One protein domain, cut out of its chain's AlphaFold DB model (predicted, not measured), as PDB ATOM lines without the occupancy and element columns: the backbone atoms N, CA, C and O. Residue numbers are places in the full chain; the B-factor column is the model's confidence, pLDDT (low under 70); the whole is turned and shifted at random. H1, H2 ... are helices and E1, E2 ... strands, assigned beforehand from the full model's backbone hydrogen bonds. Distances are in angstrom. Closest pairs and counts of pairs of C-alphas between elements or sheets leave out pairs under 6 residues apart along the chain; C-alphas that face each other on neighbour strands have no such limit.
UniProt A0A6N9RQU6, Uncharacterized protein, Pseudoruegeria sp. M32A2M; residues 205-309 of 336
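Overview. This is residues 205 to 309 of the 336 residues of an uncharacterized protein of Pseudoruegeria sp. M32A2M (UniProt A0A6N9RQU6). A small three-stranded sheet, E1 E2 E3, has H3 packed on one face and the short H4 on the same face but beside the strands, with H2 packed on H4, while H1 only grazes the sheet, nearest to E3. H5 packs on H3 with its first part, and residues 299 to 309, of which 299 to 305 belong to H5, stick out as an arm at the opposite end of the longest axis from H1. The printed part has 105 residues, with five named helices and three named strands in the order H1 H2 H3 E1 E2 E3 H4 H5. The sheet is antiparallel in the order E1 - E2 - E3, a meander, each strand the antiparallel neighbour of the one before, and the class is mostly helix. The whole is compact, with a radius of gyration of the C-alphas of 14.4 A and spans of 43 by 31 by 29 A.

Along the chain. E1 is residues 257 to 261, with C-alpha 257 at (-24.653, -45.381, 27.059); E2 is residues 268 to 272 and E3 residues 275 to 279. H3 is residues 245 to 254, 14.3 A long, and H4 is residues 280 to 284. H2, residues 229 to 242, is 20.0 A long. H1, residues 205 to 220, is 22.6 A long and begins at C-alpha 205 (-42.856, -53.775, 26.880). H5, residues 288 to 305, is 26.1 A long and ends at C-alpha 305 (-12.786, -27.988, 23.937).

Arrangement. E1 and E2 form an antiparallel hairpin, with N 258 and O 271 within hydrogen-bond range at 2.7 A. E2 and E3 form another, with N 277 and O 270 at 2.8 A. H3 and H4 are on the same face of the sheet, at heights over the sheet of 8.4 A and 5.8 A. H3 is only just over E1, with 3 of its 10 C-alphas falling on it, and runs along the strands, at 8 degrees to E1 on the local plane. H2 and H4 touch, the closest C-alphas being those of Arg 237 and Cys 284, 4.5 A apart. H3 and H5 touch at a steep tilt of 61 degrees, the same way, through residues 290 to 298 of H5 alone; the closest C-alphas, those of Glu 246 and Ala 294, are 4.5 A apart. H1 only grazes the sheet, with residues 206 to 216; H1 and H5 are apart. Every O i to N i+4 pair is within hydrogen-bond range in H2, H3, H4 and H5; in H1 11 of 12 are.

Size, cuts and confidence. The two C-alphas farthest apart, those of Met 207 and His 308, are 47.2 A apart. Residues 218 to 223, of which 218 to 220 belong to H1, also stand free. The printed part has no cut and no long link. Its mean pLDDT is 75.2, and residues 205 to 229, 273 to 275 and 304 to 309 are under 70.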
ATOM      1  N   SER A 205     -44.006 -54.613  27.230       39.25
ATOM      2  CA  SER A 205     -42.856 -53.775  26.880       39.25
ATOM      3  C   SER A 205     -41.652 -54.020  27.794       39.25
ATOM      4  O   SER A 205     -40.549 -54.211  27.302       39.25
ATOM      5  N   HIS A 206     -41.849 -54.079  29.109       43.97
ATOM      6  CA  HIS A 206     -40.774 -54.331  30.068       43.97
ATOM      7  C   HIS A 206     -40.195 -55.747  29.946       43.97
ATOM      8  O   HIS A 206     -38.981 -55.896  29.950       43.97
ATOM      9  N   MET A 207     -41.025 -56.772  29.721       51.25
ATOM     10  CA  MET A 207     -40.533 -58.127  29.430       51.25
ATOM     11  C   MET A 207     -39.763 -58.203  28.101       51.25
ATOM     12  O   MET A 207     -38.809 -58.968  27.984       51.25
ATOM     13  N   ILE A 208     -40.160 -57.420  27.089       51.53
ATOM     14  CA  ILE A 208     -39.422 -57.300  25.821       51.53
ATOM     15  C   ILE A 208     -38.061 -56.635  26.056       51.53
ATOM     16  O   ILE A 208     -37.068 -57.098  25.499       51.53
ATOM     17  N   HIS A 209     -37.995 -55.591  26.885       52.34
ATOM     18  CA  HIS A 209     -36.729 -54.957  27.255       52.34
ATOM     19  C   HIS A 209     -35.830 -55.907  28.054       52.34
ATOM     20  O   HIS A 209     -34.670 -56.061  27.686       52.34
ATOM     21  N   ASP A 210     -36.365 -56.615  29.052       54.12
ATOM     22  CA  ASP A 210     -35.609 -57.598  29.839       54.12
ATOM     23  C   ASP A 210     -35.076 -58.738  28.948       54.12
ATOM     24  O   ASP A 210     -33.916 -59.129  29.052       54.12
ATOM     25  N   ARG A 211     -35.881 -59.233  27.992       57.38
ATOM     26  CA  ARG A 211     -35.429 -60.232  27.003       57.38
ATOM     27  C   ARG A 211     -34.338 -59.684  26.082       57.38
ATOM     28  O   ARG A 211     -33.370 -60.387  25.815       57.38
ATOM     29  N   ARG A 212     -34.471 -58.444  25.604       55.97
ATOM     30  CA  ARG A 212     -33.466 -57.808  24.734       55.97
ATOM     31  C   ARG A 212     -32.148 -57.555  25.468       55.97
ATOM     32  O   ARG A 212     -31.102 -57.791  24.871       55.97
ATOM     33  N   LEU A 213     -32.204 -57.152  26.738       56.19
ATOM     34  CA  LEU A 213     -31.038 -57.001  27.616       56.19
ATOM     35  C   LEU A 213     -30.325 -58.344  27.822       56.19
ATOM     36  O   LEU A 213     -29.133 -58.447  27.540       56.19
ATOM     37  N   LYS A 214     -31.063 -59.405  28.179       55.53
ATOM     38  CA  LYS A 214     -30.506 -60.763  28.315       55.53
ATOM     39  C   LYS A 214     -29.871 -61.278  27.018       55.53
ATOM     40  O   LYS A 214     -28.752 -61.780  27.030       55.53
ATOM     41  N   SER A 215     -30.547 -61.129  25.876       52.19
ATOM     42  CA  SER A 215     -30.000 -61.555  24.578       52.19
ATOM     43  C   SER A 215     -28.796 -60.723  24.120       52.19
ATOM     44  O   SER A 215     -28.010 -61.196  23.302       52.19
ATOM     45  N   ALA A 216     -28.654 -59.478  24.577       50.62
ATOM     46  CA  ALA A 216     -27.476 -58.657  24.305       50.62
ATOM     47  C   ALA A 216     -26.278 -59.083  25.171       50.62
ATOM     48  O   ALA A 216     -25.186 -59.243  24.629       50.62
ATOM     49  N   ALA A 217     -26.499 -59.364  26.461       53.22
ATOM     50  CA  ALA A 217     -25.465 -59.861  27.375       53.22
ATOM     51  C   ALA A 217     -24.859 -61.191  26.887       53.22
ATOM     52  O   ALA A 217     -23.645 -61.304  26.737       53.22
ATOM     53  N   ILE A 218     -25.707 -62.154  26.498       52.16
ATOM     54  CA  ILE A 218     -25.267 -63.463  25.975       52.16
ATOM     55  C   ILE A 218     -24.424 -63.321  24.694       52.16
ATOM     56  O   ILE A 218     -23.480 -64.075  24.491       52.16
ATOM     57  N   ARG A 219     -24.745 -62.361  23.817       47.62
ATOM     58  CA  ARG A 219     -24.036 -62.177  22.536       47.62
ATOM     59  C   ARG A 219     -22.685 -61.477  22.661       47.62
ATOM     60  O   ARG A 219     -21.902 -61.550  21.723       47.62
ATOM     61  N   THR A 220     -22.439 -60.769  23.758       43.97
ATOM     62  CA  THR A 220     -21.284 -59.867  23.886       43.97
ATOM     63  C   THR A 220     -20.324 -60.257  25.006       43.97
ATOM     64  O   THR A 220     -19.215 -59.737  25.039       43.97
ATOM     65  N   GLY A 221     -20.707 -61.181  25.899       40.56
ATOM     66  CA  GLY A 221     -19.839 -61.674  26.975       40.56
ATOM     67  C   GLY A 221     -19.539 -60.644  28.072       40.56
ATOM     68  O   GLY A 221     -18.639 -60.861  28.877       40.56
ATOM     69  N   VAL A 222     -20.262 -59.520  28.104       43.19
ATOM     70  CA  VAL A 222     -20.077 -58.453  29.096       43.19
ATOM     71  C   VAL A 222     -21.056 -58.654  30.256       43.19
ATOM     72  O   VAL A 222     -22.255 -58.423  30.113       43.19
ATOM     73  N   ASP A 223     -20.522 -59.057  31.411       48.09
ATOM     74  CA  ASP A 223     -21.261 -59.378  32.647       48.09
ATOM     75  C   ASP A 223     -21.703 -58.143  33.468       48.09
ATOM     76  O   ASP A 223     -22.359 -58.269  34.498       48.09
ATOM     77  N   THR A 224     -21.336 -56.923  33.054       44.81
ATOM     78  CA  THR A 224     -21.466 -55.717  33.897       44.81
ATOM     79  C   THR A 224     -22.705 -54.858  33.628       44.81
ATOM     80  O   THR A 224     -22.895 -53.843  34.301       44.81
ATOM     81  N   ALA A 225     -23.570 -55.229  32.681       51.69
ATOM     82  CA  ALA A 225     -24.849 -54.543  32.496       51.69
ATOM     83  C   ALA A 225     -25.917 -55.151  33.430       51.69
ATOM     84  O   ALA A 225     -26.027 -56.374  33.498       51.69
ATOM     85  N   PRO A 226     -26.729 -54.340  34.137       56.28
ATOM     86  CA  PRO A 226     -27.792 -54.856  35.001       56.28
ATOM     87  C   PRO A 226     -28.716 -55.811  34.226       56.28
ATOM     88  O   PRO A 226     -29.197 -55.476  33.142       56.28
ATOM     89  N   ALA A 227     -28.970 -56.995  34.794       57.53
ATOM     90  CA  ALA A 227     -29.628 -58.128  34.135       57.53
ATOM     91  C   ALA A 227     -31.130 -57.907  33.856       57.53
ATOM     92  O   ALA A 227     -31.793 -58.744  33.232       57.53
ATOM     93  N   SER A 228     -31.677 -56.776  34.308       66.12
ATOM     94  CA  SER A 228     -33.073 -56.391  34.142       66.12
ATOM     95  C   SER A 228     -33.278 -54.871  34.239       66.12
ATOM     96  O   SER A 228     -32.498 -54.145  34.865       66.12
ATOM     97  N   LEU A 229     -34.371 -54.361  33.664       66.44
ATOM     98  CA  LEU A 229     -34.760 -52.949  33.792       66.44
ATOM     99  C   LEU A 229     -34.943 -52.468  35.249       66.44
ATOM    100  O   LEU A 229     -34.587 -51.321  35.531       66.44
ATOM    101  N   PRO A 230     -35.485 -53.258  36.199       74.75
ATOM    102  CA  PRO A 230     -35.597 -52.848  37.596       74.75
ATOM    103  C   PRO A 230     -34.235 -52.675  38.265       74.75
ATOM    104  O   PRO A 230     -34.053 -51.722  39.024       74.75
ATOM    105  N   GLU A 231     -33.273 -53.548  37.961       74.69
ATOM    106  CA  GLU A 231     -31.898 -53.422  38.451       74.69
ATOM    107  C   GLU A 231     -31.214 -52.203  37.846       74.69
ATOM    108  O   GLU A 231     -30.638 -51.413  38.590       74.69
ATOM    109  N   LEU A 232     -31.379 -51.975  36.536       78.81
ATOM    110  CA  LEU A 232     -30.903 -50.760  35.873       78.81
ATOM    111  C   LEU A 232     -31.475 -49.516  36.548       78.81
ATOM    112  O   LEU A 232     -30.751 -48.575  36.852       78.81
ATOM    113  N   ARG A 233     -32.779 -49.517  36.830       82.94
ATOM    114  CA  ARG A 233     -33.448 -48.401  37.494       82.94
ATOM    115  C   ARG A 233     -32.922 -48.181  38.911       82.94
ATOM    116  O   ARG A 233     -32.724 -47.038  39.315       82.94
ATOM    117  N   ARG A 234     -32.713 -49.253  39.678       80.56
ATOM    118  CA  ARG A 234     -32.158 -49.185  41.036       80.56
ATOM    119  C   ARG A 234     -30.734 -48.631  41.014       80.56
ATOM    120  O   ARG A 234     -30.437 -47.726  41.786       80.56
ATOM    121  N   TRP A 235     -29.898 -49.131  40.110       85.00
ATOM    122  CA  TRP A 235     -28.527 -48.671  39.905       85.00
ATOM    123  C   TRP A 235     -28.480 -47.196  39.487       85.00
ATOM    124  O   TRP A 235     -27.817 -46.397  40.144       85.00
ATOM    125  N   LEU A 236     -29.277 -46.798  38.489       86.25
ATOM    126  CA  LEU A 236     -29.365 -45.407  38.033       86.25
ATOM    127  C   LEU A 236     -29.806 -44.459  39.145       86.25
ATOM    128  O   LEU A 236     -29.269 -43.364  39.251       86.25
ATOM    129  N   ARG A 237     -30.765 -44.864  39.982       90.81
ATOM    130  CA  ARG A 237     -31.202 -44.061  41.133       90.81
ATOM    131  C   ARG A 237     -30.122 -43.932  42.197       90.81
ATOM    132  O   ARG A 237     -29.947 -42.849  42.743       90.81
ATOM    133  N   LEU A 238     -29.403 -45.016  42.479       84.88
ATOM    134  CA  LEU A 238     -28.299 -45.001  43.435       84.88
ATOM    135  C   LEU A 238     -27.205 -44.036  42.968       84.88
ATOM    136  O   LEU A 238     -26.852 -43.119  43.702       84.88
ATOM    137  N   ILE A 239     -26.751 -44.158  41.722       83.88
ATOM    138  CA  ILE A 239     -25.741 -43.247  41.172       83.88
ATOM    139  C   ILE A 239     -26.275 -41.816  41.107       83.88
ATOM    140  O   ILE A 239     -25.578 -40.880  41.487       83.88
ATOM    141  N   ALA A 240     -27.531 -41.624  40.701       88.69
ATOM    142  CA  ALA A 240     -28.148 -40.303  40.659       88.69
ATOM    143  C   ALA A 240     -28.293 -39.656  42.045       88.69
ATOM    144  O   ALA A 240     -28.335 -38.435  42.110       88.69
ATOM    145  N   SER A 241     -28.360 -40.422  43.138       88.81
ATOM    146  CA  SER A 241     -28.325 -39.861  44.499       88.81
ATOM    147  C   SER A 241     -26.929 -39.418  44.947       88.81
ATOM    148  O   SER A 241     -26.816 -38.583  45.836       88.81
ATOM    149  N   GLN A 242     -25.875 -39.954  44.327       89.38
ATOM    150  CA  GLN A 242     -24.480 -39.664  44.669       89.38
ATOM    151  C   GLN A 242     -23.867 -38.599  43.756       89.38
ATOM    152  O   GLN A 242     -22.985 -37.849  44.165       89.38
ATOM    153  N   LEU A 243     -24.331 -38.529  42.509       88.81
ATOM    154  CA  LEU A 243     -23.826 -37.629  41.483       88.81
ATOM    155  C   LEU A 243     -24.854 -36.548  41.162       88.81
ATOM    156  O   LEU A 243     -26.032 -36.848  40.995       88.81
ATOM    157  N   GLY A 244     -24.402 -35.307  40.973       90.25
ATOM    158  CA  GLY A 244     -25.208 -34.275  40.310       90.25
ATOM    159  C   GLY A 244     -25.545 -34.661  38.861       90.25
ATOM    160  O   GLY A 244     -24.846 -35.477  38.257       90.25
ATOM    161  N   ALA A 245     -26.590 -34.064  38.279       91.19
ATOM    162  CA  ALA A 245     -27.097 -34.438  36.952       91.19
ATOM    163  C   ALA A 245     -26.024 -34.408  35.844       91.19
ATOM    164  O   ALA A 245     -25.964 -35.317  35.019       91.19
ATOM    165  N   GLU A 246     -25.118 -33.427  35.857       92.19
ATOM    166  CA  GLU A 246     -24.020 -33.348  34.882       92.19
ATOM    167  C   GLU A 246     -22.981 -34.470  35.064       92.19
ATOM    168  O   GLU A 246     -22.484 -35.046  34.094       92.19
ATOM    169  N   ALA A 247     -22.647 -34.816  36.310       91.12
ATOM    170  CA  ALA A 247     -21.737 -35.924  36.599       91.12
ATOM    171  C   ALA A 247     -22.364 -37.274  36.213       91.12
ATOM    172  O   ALA A 247     -21.682 -38.110  35.626       91.12
ATOM    173  N   LEU A 248     -23.670 -37.445  36.446       91.50
ATOM    174  CA  LEU A 248     -24.431 -38.614  36.008       91.50
ATOM    175  C   LEU A 248     -24.405 -38.772  34.481       91.50
ATOM    176  O   LEU A 248     -24.065 -39.844  33.990       91.50
ATOM    177  N   VAL A 249     -24.716 -37.717  33.721       93.19
ATOM    178  CA  VAL A 249     -24.694 -37.744  32.245       93.19
ATOM    179  C   VAL A 249     -23.322 -38.164  31.711       93.19
ATOM    180  O   VAL A 249     -23.234 -39.000  30.810       93.19
ATOM    181  N   ARG A 250     -22.243 -37.613  32.280       90.06
ATOM    182  CA  ARG A 250     -20.872 -37.969  31.890       90.06
ATOM    183  C   ARG A 250     -20.536 -39.417  32.224       90.06
ATOM    184  O   ARG A 250     -19.961 -40.100  31.380       90.06
ATOM    185  N   GLN A 251     -20.921 -39.881  33.412       86.06
ATOM    186  CA  GLN A 251     -20.720 -41.267  33.826       86.06
ATOM    187  C   GLN A 251     -21.435 -42.232  32.872       86.06
ATOM    188  O   GLN A 251     -20.814 -43.160  32.374       86.06
ATOM    189  N   LEU A 252     -22.693 -41.957  32.514       87.69
ATOM    190  CA  LEU A 252     -23.452 -42.803  31.587       87.69
ATOM    191  C   LEU A 252     -22.799 -42.899  30.206       87.69
ATOM    192  O   LEU A 252     -22.689 -43.990  29.657       87.69
ATOM    193  N   ARG A 253     -22.307 -41.783  29.659       87.62
ATOM    194  CA  ARG A 253     -21.563 -41.810  28.390       87.62
ATOM    195  C   ARG A 253     -20.258 -42.598  28.499       87.62
ATOM    196  O   ARG A 253     -19.927 -43.341  27.583       87.62
ATOM    197  N   ARG A 254     -19.534 -42.454  29.615       82.25
ATOM    198  CA  ARG A 254     -18.306 -43.217  29.892       82.25
ATOM    199  C   ARG A 254     -18.581 -44.719  29.967       82.25
ATOM    200  O   ARG A 254     -17.781 -45.499  29.464       82.25
ATOM    201  N   ASP A 255     -19.725 -45.095  30.525       78.50
ATOM    202  CA  ASP A 255     -20.180 -46.483  30.641       78.50
ATOM    203  C   ASP A 255     -20.781 -47.027  29.325       78.50
ATOM    204  O   ASP A 255     -21.344 -48.120  29.294       78.50
ATOM    205  N   GLY A 256     -20.656 -46.281  28.218       79.75
ATOM    206  CA  GLY A 256     -21.061 -46.714  26.880       79.75
ATOM    207  C   GLY A 256     -22.546 -46.525  26.567       79.75
ATOM    208  O   GLY A 256     -23.038 -47.091  25.591       79.75
ATOM    209  N   PHE A 257     -23.275 -45.744  27.370       85.12
ATOM    210  CA  PHE A 257     -24.653 -45.381  27.059       85.12
ATOM    211  C   PHE A 257     -24.724 -44.151  26.150       85.12
ATOM    212  O   PHE A 257     -24.067 -43.129  26.356       85.12
ATOM    213  N   GLU A 258     -25.617 -44.227  25.177       87.00
ATOM    214  CA  GLU A 258     -26.033 -43.123  24.332       87.00
ATOM    215  C   GLU A 258     -27.222 -42.385  24.966       87.00
ATOM    216  O   GLU A 258     -28.098 -42.973  25.604       87.00
ATOM    217  N   LEU A 259     -27.262 -41.066  24.778       91.12
ATOM    218  CA  LEU A 259     -28.342 -40.205  25.252       91.12
ATOM    219  C   LEU A 259     -28.929 -39.459  24.061       91.12
ATOM    220  O   LEU A 259     -28.281 -38.567  23.513       91.12
ATOM    221  N   LEU A 260     -30.143 -39.836  23.668       88.50
ATOM    222  CA  LEU A 260     -30.824 -39.295  22.492       88.50
ATOM    223  C   LEU A 260     -32.017 -38.427  22.902       88.50
ATOM    224  O   LEU A 260     -32.715 -38.780  23.854       88.50
ATOM    225  N   PRO A 261     -32.311 -37.320  22.205       89.62
ATOM    226  CA  PRO A 261     -33.549 -36.592  22.440       89.62
ATOM    227  C   PRO A 261     -34.751 -37.460  22.040       89.62
ATOM    228  O   PRO A 261     -34.730 -38.169  21.032       89.62
ATOM    229  N   ALA A 262     -35.822 -37.420  22.828       81.81
ATOM    230  CA  ALA A 262     -37.090 -38.032  22.455       81.81
ATOM    231  C   ALA A 262     -37.693 -37.311  21.237       81.81
ATOM    232  O   ALA A 262     -37.475 -36.118  21.047       81.81
ATOM    233  N   LEU A 263     -38.530 -38.005  20.457       72.75
ATOM    234  CA  LEU A 263     -39.162 -37.456  19.242       72.75
ATOM    235  C   LEU A 263     -39.963 -36.167  19.479       72.75
ATOM    236  O   LEU A 263     -40.112 -35.354  18.578       72.75
ATOM    237  N   ASN A 264     -40.487 -35.975  20.690       74.94
ATOM    238  CA  ASN A 264     -41.229 -34.773  21.063       74.94
ATOM    239  C   ASN A 264     -40.340 -33.652  21.633       74.94
ATOM    240  O   ASN A 264     -40.878 -32.632  22.054       74.94
ATOM    241  N   GLY A 265     -39.021 -33.859  21.719       75.38
ATOM    242  CA  GLY A 265     -38.043 -32.914  22.267       75.38
ATOM    243  C   GLY A 265     -38.142 -32.661  23.775       75.38
ATOM    244  O   GLY A 265     -37.421 -31.817  24.285       75.38
ATOM    245  N   LYS A 266     -39.028 -33.361  24.500       78.00
ATOM    246  CA  LYS A 266     -39.357 -33.069  25.912       78.00
ATOM    247  C   LYS A 266     -38.696 -34.005  26.923       78.00
ATOM    248  O   LYS A 266     -39.049 -33.974  28.095       78.00
ATOM    249  N   ALA A 267     -37.848 -34.923  26.477       87.56
ATOM    250  CA  ALA A 267     -37.161 -35.865  27.353       87.56
ATOM    251  C   ALA A 267     -35.913 -36.415  26.667       87.56
ATOM    252  O   ALA A 267     -35.834 -36.439  25.439       87.56
ATOM    253  N   TRP A 268     -34.995 -36.956  27.464       90.94
ATOM    254  CA  TRP A 268     -33.842 -37.706  26.973       90.94
ATOM    255  C   TRP A 268     -34.068 -39.204  27.134       90.94
ATOM    256  O   TRP A 268     -34.557 -39.671  28.165       90.94
ATOM    257  N   ARG A 269     -33.730 -39.962  26.098       90.31
ATOM    258  CA  ARG A 269     -33.789 -41.419  26.034       90.31
ATOM    259  C   ARG A 269     -32.408 -41.976  26.329       90.31
ATOM    260  O   ARG A 269     -31.434 -41.556  25.711       90.31
ATOM    261  N   LEU A 270     -32.342 -42.917  27.264       88.19
ATOM    262  CA  LEU A 270     -31.138 -43.692  27.525       88.19
ATOM    263  C   LEU A 270     -31.116 -44.874  26.562       88.19
ATOM    264  O   LEU A 270     -32.017 -45.711  26.593       88.19
ATOM    265  N   VAL A 271     -30.095 -44.945  25.721       81.31
ATOM    266  CA  VAL A 271     -29.880 -46.040  24.780       81.31
ATOM    267  C   VAL A 271     -28.612 -46.771  25.200       81.31
ATOM    268  O   VAL A 271     -27.548 -46.177  25.302       81.31
ATOM    269  N   GLY A 272     -28.714 -48.063  25.484       73.44
ATOM    270  CA  GLY A 272     -27.554 -48.907  25.760       73.44
ATOM    271  C   GLY A 272     -27.436 -49.953  24.670       73.44
ATOM    272  O   GLY A 272     -28.403 -50.673  24.425       73.44
ATOM    273  N   GLN A 273     -26.277 -50.041  24.012       68.00
ATOM    274  CA  GLN A 273     -26.010 -51.069  22.995       68.00
ATOM    275  C   GLN A 273     -27.072 -51.089  21.869       68.00
ATOM    276  O   GLN A 273     -27.579 -52.142  21.480       68.00
ATOM    277  N   GLY A 274     -27.484 -49.904  21.397       60.34
ATOM    278  CA  GLY A 274     -28.517 -49.735  20.364       60.34
ATOM    279  C   GLY A 274     -29.956 -50.037  20.810       60.34
ATOM    280  O   GLY A 274     -30.879 -49.996  19.995       60.34
ATOM    281  N   ILE A 275     -30.181 -50.342  22.092       61.47
ATOM    282  CA  ILE A 275     -31.508 -50.591  22.659       61.47
ATOM    283  C   ILE A 275     -31.946 -49.364  23.446       61.47
ATOM    284  O   ILE A 275     -31.286 -48.958  24.396       61.47
ATOM    285  N   ASP A 276     -33.108 -48.818  23.103       78.56
ATOM    286  CA  ASP A 276     -33.756 -47.789  23.909       78.56
ATOM    287  C   ASP A 276     -34.274 -48.386  25.229       78.56
ATOM    288  O   ASP A 276     -35.142 -49.264  25.235       78.56
ATOM    289  N   LEU A 277     -33.714 -47.925  26.346       77.06
ATOM    290  CA  LEU A 277     -33.982 -48.396  27.706       77.06
ATOM    291  C   LEU A 277     -35.063 -47.569  28.410       77.06
ATOM    292  O   LEU A 277     -35.546 -47.962  29.475       77.06
ATOM    293  N   GLY A 278     -35.477 -46.442  27.827       82.69
ATOM    294  CA  GLY A 278     -36.504 -45.574  28.389       82.69
ATOM    295  C   GLY A 278     -36.064 -44.128  28.590       82.69
ATOM    296  O   GLY A 278     -34.974 -43.706  28.217       82.69
ATOM    297  N   ALA A 279     -36.965 -43.345  29.182       89.75
ATOM    298  CA  ALA A 279     -36.721 -41.937  29.470       89.75
ATOM    299  C   ALA A 279     -35.833 -41.798  30.719       89.75
ATOM    300  O   ALA A 279     -36.157 -42.359  31.772       89.75
ATOM    301  N   LEU A 280     -34.711 -41.086  30.587       91.81
ATOM    302  CA  LEU A 280     -33.668 -40.993  31.606       91.81
ATOM    303  C   LEU A 280     -34.203 -40.406  32.917       91.81
ATOM    304  O   LEU A 280     -33.926 -40.963  33.976       91.81
ATOM    305  N   ASP A 281     -35.027 -39.359  32.849       91.19
ATOM    306  CA  ASP A 281     -35.697 -38.716  33.991       91.19
ATOM    307  C   ASP A 281     -36.449 -39.741  34.860       91.19
ATOM    308  O   ASP A 281     -36.276 -39.813  36.078       91.19
ATOM    309  N   ARG A 282     -37.214 -40.641  34.231       89.38
ATOM    310  CA  ARG A 282     -38.007 -41.664  34.935       89.38
ATOM    311  C   ARG A 282     -37.158 -42.795  35.495       89.38
ATOM    312  O   ARG A 282     -37.531 -43.401  36.516       89.38
ATOM    313  N   LEU A 283     -36.079 -43.122  34.789       88.00
ATOM    314  CA  LEU A 283     -35.151 -44.177  35.165       88.00
ATOM    315  C   LEU A 283     -34.328 -43.751  36.386       88.00
ATOM    316  O   LEU A 283     -34.351 -44.453  37.394       88.00
ATOM    317  N   CYS A 284     -33.704 -42.573  36.346       90.38
ATOM    318  CA  CYS A 284     -32.884 -42.057  37.445       90.38
ATOM    319  C   CYS A 284     -33.689 -41.338  38.544       90.38
ATOM    320  O   CYS A 284     -33.185 -41.165  39.648       90.38
ATOM    321  N   GLY A 285     -34.950 -40.975  38.284       90.56
ATOM    322  CA  GLY A 285     -35.814 -40.288  39.247       90.56
ATOM    323  C   GLY A 285     -35.537 -38.789  39.390       90.56
ATOM    324  O   GLY A 285     -35.905 -38.223  40.415       90.56
ATOM    325  N   ARG A 286     -34.902 -38.156  38.396       91.00
ATOM    326  CA  ARG A 286     -34.607 -36.714  38.387       91.00
ATOM    327  C   ARG A 286     -35.582 -35.943  37.491       91.00
ATOM    328  O   ARG A 286     -36.060 -36.511  36.507       91.00
ATOM    329  N   PRO A 287     -35.887 -34.669  37.792       92.69
ATOM    330  CA  PRO A 287     -36.732 -33.841  36.937       92.69
ATOM    331  C   PRO A 287     -36.133 -33.660  35.538       92.69
ATOM    332  O   PRO A 287     -34.929 -33.461  35.392       92.69
ATOM    333  N   VAL A 288     -36.989 -33.650  34.512       90.62
ATOM    334  CA  VAL A 288     -36.592 -33.440  33.106       90.62
ATOM    335  C   VAL A 288     -35.746 -32.176  32.935       90.62
ATOM    336  O   VAL A 288     -34.689 -32.241  32.322       90.62
ATOM    337  N   ALA A 289     -36.156 -31.061  33.550       91.62
ATOM    338  CA  ALA A 289     -35.446 -29.785  33.455       91.62
ATOM    339  C   ALA A 289     -33.995 -29.861  33.963       91.62
ATOM    340  O   ALA A 289     -33.113 -29.197  33.426       91.62
ATOM    341  N   GLU A 290     -33.732 -30.692  34.976       91.88
ATOM    342  CA  GLU A 290     -32.383 -30.874  35.511       91.88
ATOM    343  C   GLU A 290     -31.500 -31.674  34.542       91.88
ATOM    344  O   GLU A 290     -30.330 -31.350  34.337       91.88
ATOM    345  N   ILE A 291     -32.077 -32.698  33.906       93.06
ATOM    346  CA  ILE A 291     -31.400 -33.488  32.874       93.06
ATOM    347  C   ILE A 291     -31.139 -32.636  31.626       93.06
ATOM    348  O   ILE A 291     -30.037 -32.687  31.087       93.06
ATOM    349  N   ASP A 292     -32.100 -31.817  31.196       91.56
ATOM    350  CA  ASP A 292     -31.940 -30.910  30.055       91.56
ATOM    351  C   ASP A 292     -30.803 -29.910  30.284       91.56
ATOM    352  O   ASP A 292     -29.927 -29.759  29.430       91.56
ATOM    353  N   ALA A 293     -30.763 -29.281  31.465       91.06
ATOM    354  CA  ALA A 293     -29.688 -28.367  31.839       91.06
ATOM    355  C   ALA A 293     -28.316 -29.067  31.846       91.06
ATOM    356  O   ALA A 293     -27.340 -28.532  31.317       91.06
ATOM    357  N   ALA A 294     -28.241 -30.288  32.384       91.56
ATOM    358  CA  ALA A 294     -27.019 -31.090  32.393       91.56
ATOM    359  C   ALA A 294     -26.544 -31.472  30.979       91.56
ATOM    360  O   ALA A 294     -25.343 -31.428  30.690       91.56
ATOM    361  N   MET A 295     -27.471 -31.817  30.084       90.88
ATOM    362  CA  MET A 295     -27.162 -32.132  28.688       90.88
ATOM    363  C   MET A 295     -26.657 -30.899  27.936       90.88
ATOM    364  O   MET A 295     -25.636 -30.987  27.252       90.88
ATOM    365  N   ALA A 296     -27.306 -29.745  28.116       88.31
ATOM    366  CA  ALA A 296     -26.872 -28.479  27.532       88.31
ATOM    367  C   ALA A 296     -25.469 -28.072  28.016       88.31
ATOM    368  O   ALA A 296     -24.607 -27.753  27.198       88.31
ATOM    369  N   ALA A 297     -25.202 -28.173  29.324       86.88
ATOM    370  CA  ALA A 297     -23.887 -27.886  29.900       86.88
ATOM    371  C   ALA A 297     -22.790 -28.813  29.346       86.88
ATOM    372  O   ALA A 297     -21.697 -28.361  29.000       86.88
ATOM    373  N   THR A 298     -23.094 -30.107  29.199       85.19
ATOM    374  CA  THR A 298     -22.148 -31.090  28.649       85.19
ATOM    375  C   THR A 298     -21.849 -30.822  27.166       85.19
ATOM    376  O   THR A 298     -20.706 -30.966  26.735       85.19
ATOM    377  N   LEU A 299     -22.852 -30.415  26.379       82.31
ATOM    378  CA  LEU A 299     -22.685 -30.064  24.962       82.31
ATOM    379  C   LEU A 299     -21.880 -28.769  24.778       82.31
ATOM    380  O   LEU A 299     -20.965 -28.745  23.957       82.31
ATOM    381  N   ALA A 300     -22.159 -27.735  25.575       80.94
ATOM    382  CA  ALA A 300     -21.416 -26.474  25.536       80.94
ATOM    383  C   ALA A 300     -19.923 -26.681  25.850       80.94
ATOM    384  O   ALA A 300     -19.059 -26.130  25.169       80.94
ATOM    385  N   ARG A 301     -19.602 -27.546  26.824       79.00
ATOM    386  CA  ARG A 301     -18.212 -27.917  27.147       79.00
ATOM    387  C   ARG A 301     -17.524 -28.692  26.023       79.00
ATOM    388  O   ARG A 301     -16.351 -28.464  25.755       79.00
ATOM    389  N   ALA A 302     -18.230 -29.591  25.337       74.44
ATOM    390  CA  ALA A 302     -17.653 -30.302  24.193       74.44
ATOM    391  C   ALA A 302     -17.280 -29.338  23.047       74.44
ATOM    392  O   ALA A 302     -16.237 -29.506  22.416       74.44
ATOM    393  N   GLN A 303     -18.090 -28.295  22.832       72.88
ATOM    394  CA  GLN A 303     -17.841 -27.247  21.835       72.88
ATOM    395  C   GLN A 303     -16.697 -26.298  22.237       72.88
ATOM    396  O   GLN A 303     -15.921 -25.878  21.377       72.88
ATOM    397  N   SER A 304     -16.534 -26.002  23.532       68.56
ATOM    398  CA  SER A 304     -15.426 -25.167  24.023       68.56
ATOM    399  C   SER A 304     -14.064 -25.871  23.951       68.56
ATOM    400  O   SER A 304     -13.039 -25.226  23.776       68.56
ATOM    401  N   VAL A 305     -14.031 -27.205  24.068       60.81
ATOM    402  CA  VAL A 305     -12.786 -27.988  23.937       60.81
ATOM    403  C   VAL A 305     -12.307 -28.045  22.479       60.81
ATOM    404  O   VAL A 305     -11.108 -28.051  22.233       60.81
ATOM    405  N   HIS A 306     -13.224 -28.008  21.506       53.94
ATOM    406  CA  HIS A 306     -12.894 -28.015  20.072       53.94
ATOM    407  C   HIS A 306     -12.506 -26.638  19.500       53.94
ATOM    408  O   HIS A 306     -12.133 -26.553  18.336       53.94
ATOM    409  N   SER A 307     -12.585 -25.554  20.281       48.88
ATOM    410  CA  SER A 307     -12.245 -24.191  19.824       48.88
ATOM    411  C   SER A 307     -10.802 -23.761  20.134       48.88
ATOM    412  O   SER A 307     -10.403 -22.669  19.735       48.88
ATOM    413  N   HIS A 308     -10.000 -24.615  20.784       46.47
ATOM    414  CA  HIS A 308      -8.575 -24.366  21.063       46.47
ATOM    415  C   HIS A 308      -7.591 -25.188  20.214       46.47
ATOM    416  O   HIS A 308      -6.382 -25.014  20.353       46.47
ATOM    417  N   GLU A 309      -8.077 -26.003  19.278       39.78
ATOM    418  CA  GLU A 309      -7.250 -26.614  18.236       39.78
ATOM    419  C   GLU A 309      -7.677 -26.063  16.870       39.78
ATOM    420  O   GLU A 309      -8.839 -26.137  16.477       39.78
TER     421      GLU A 309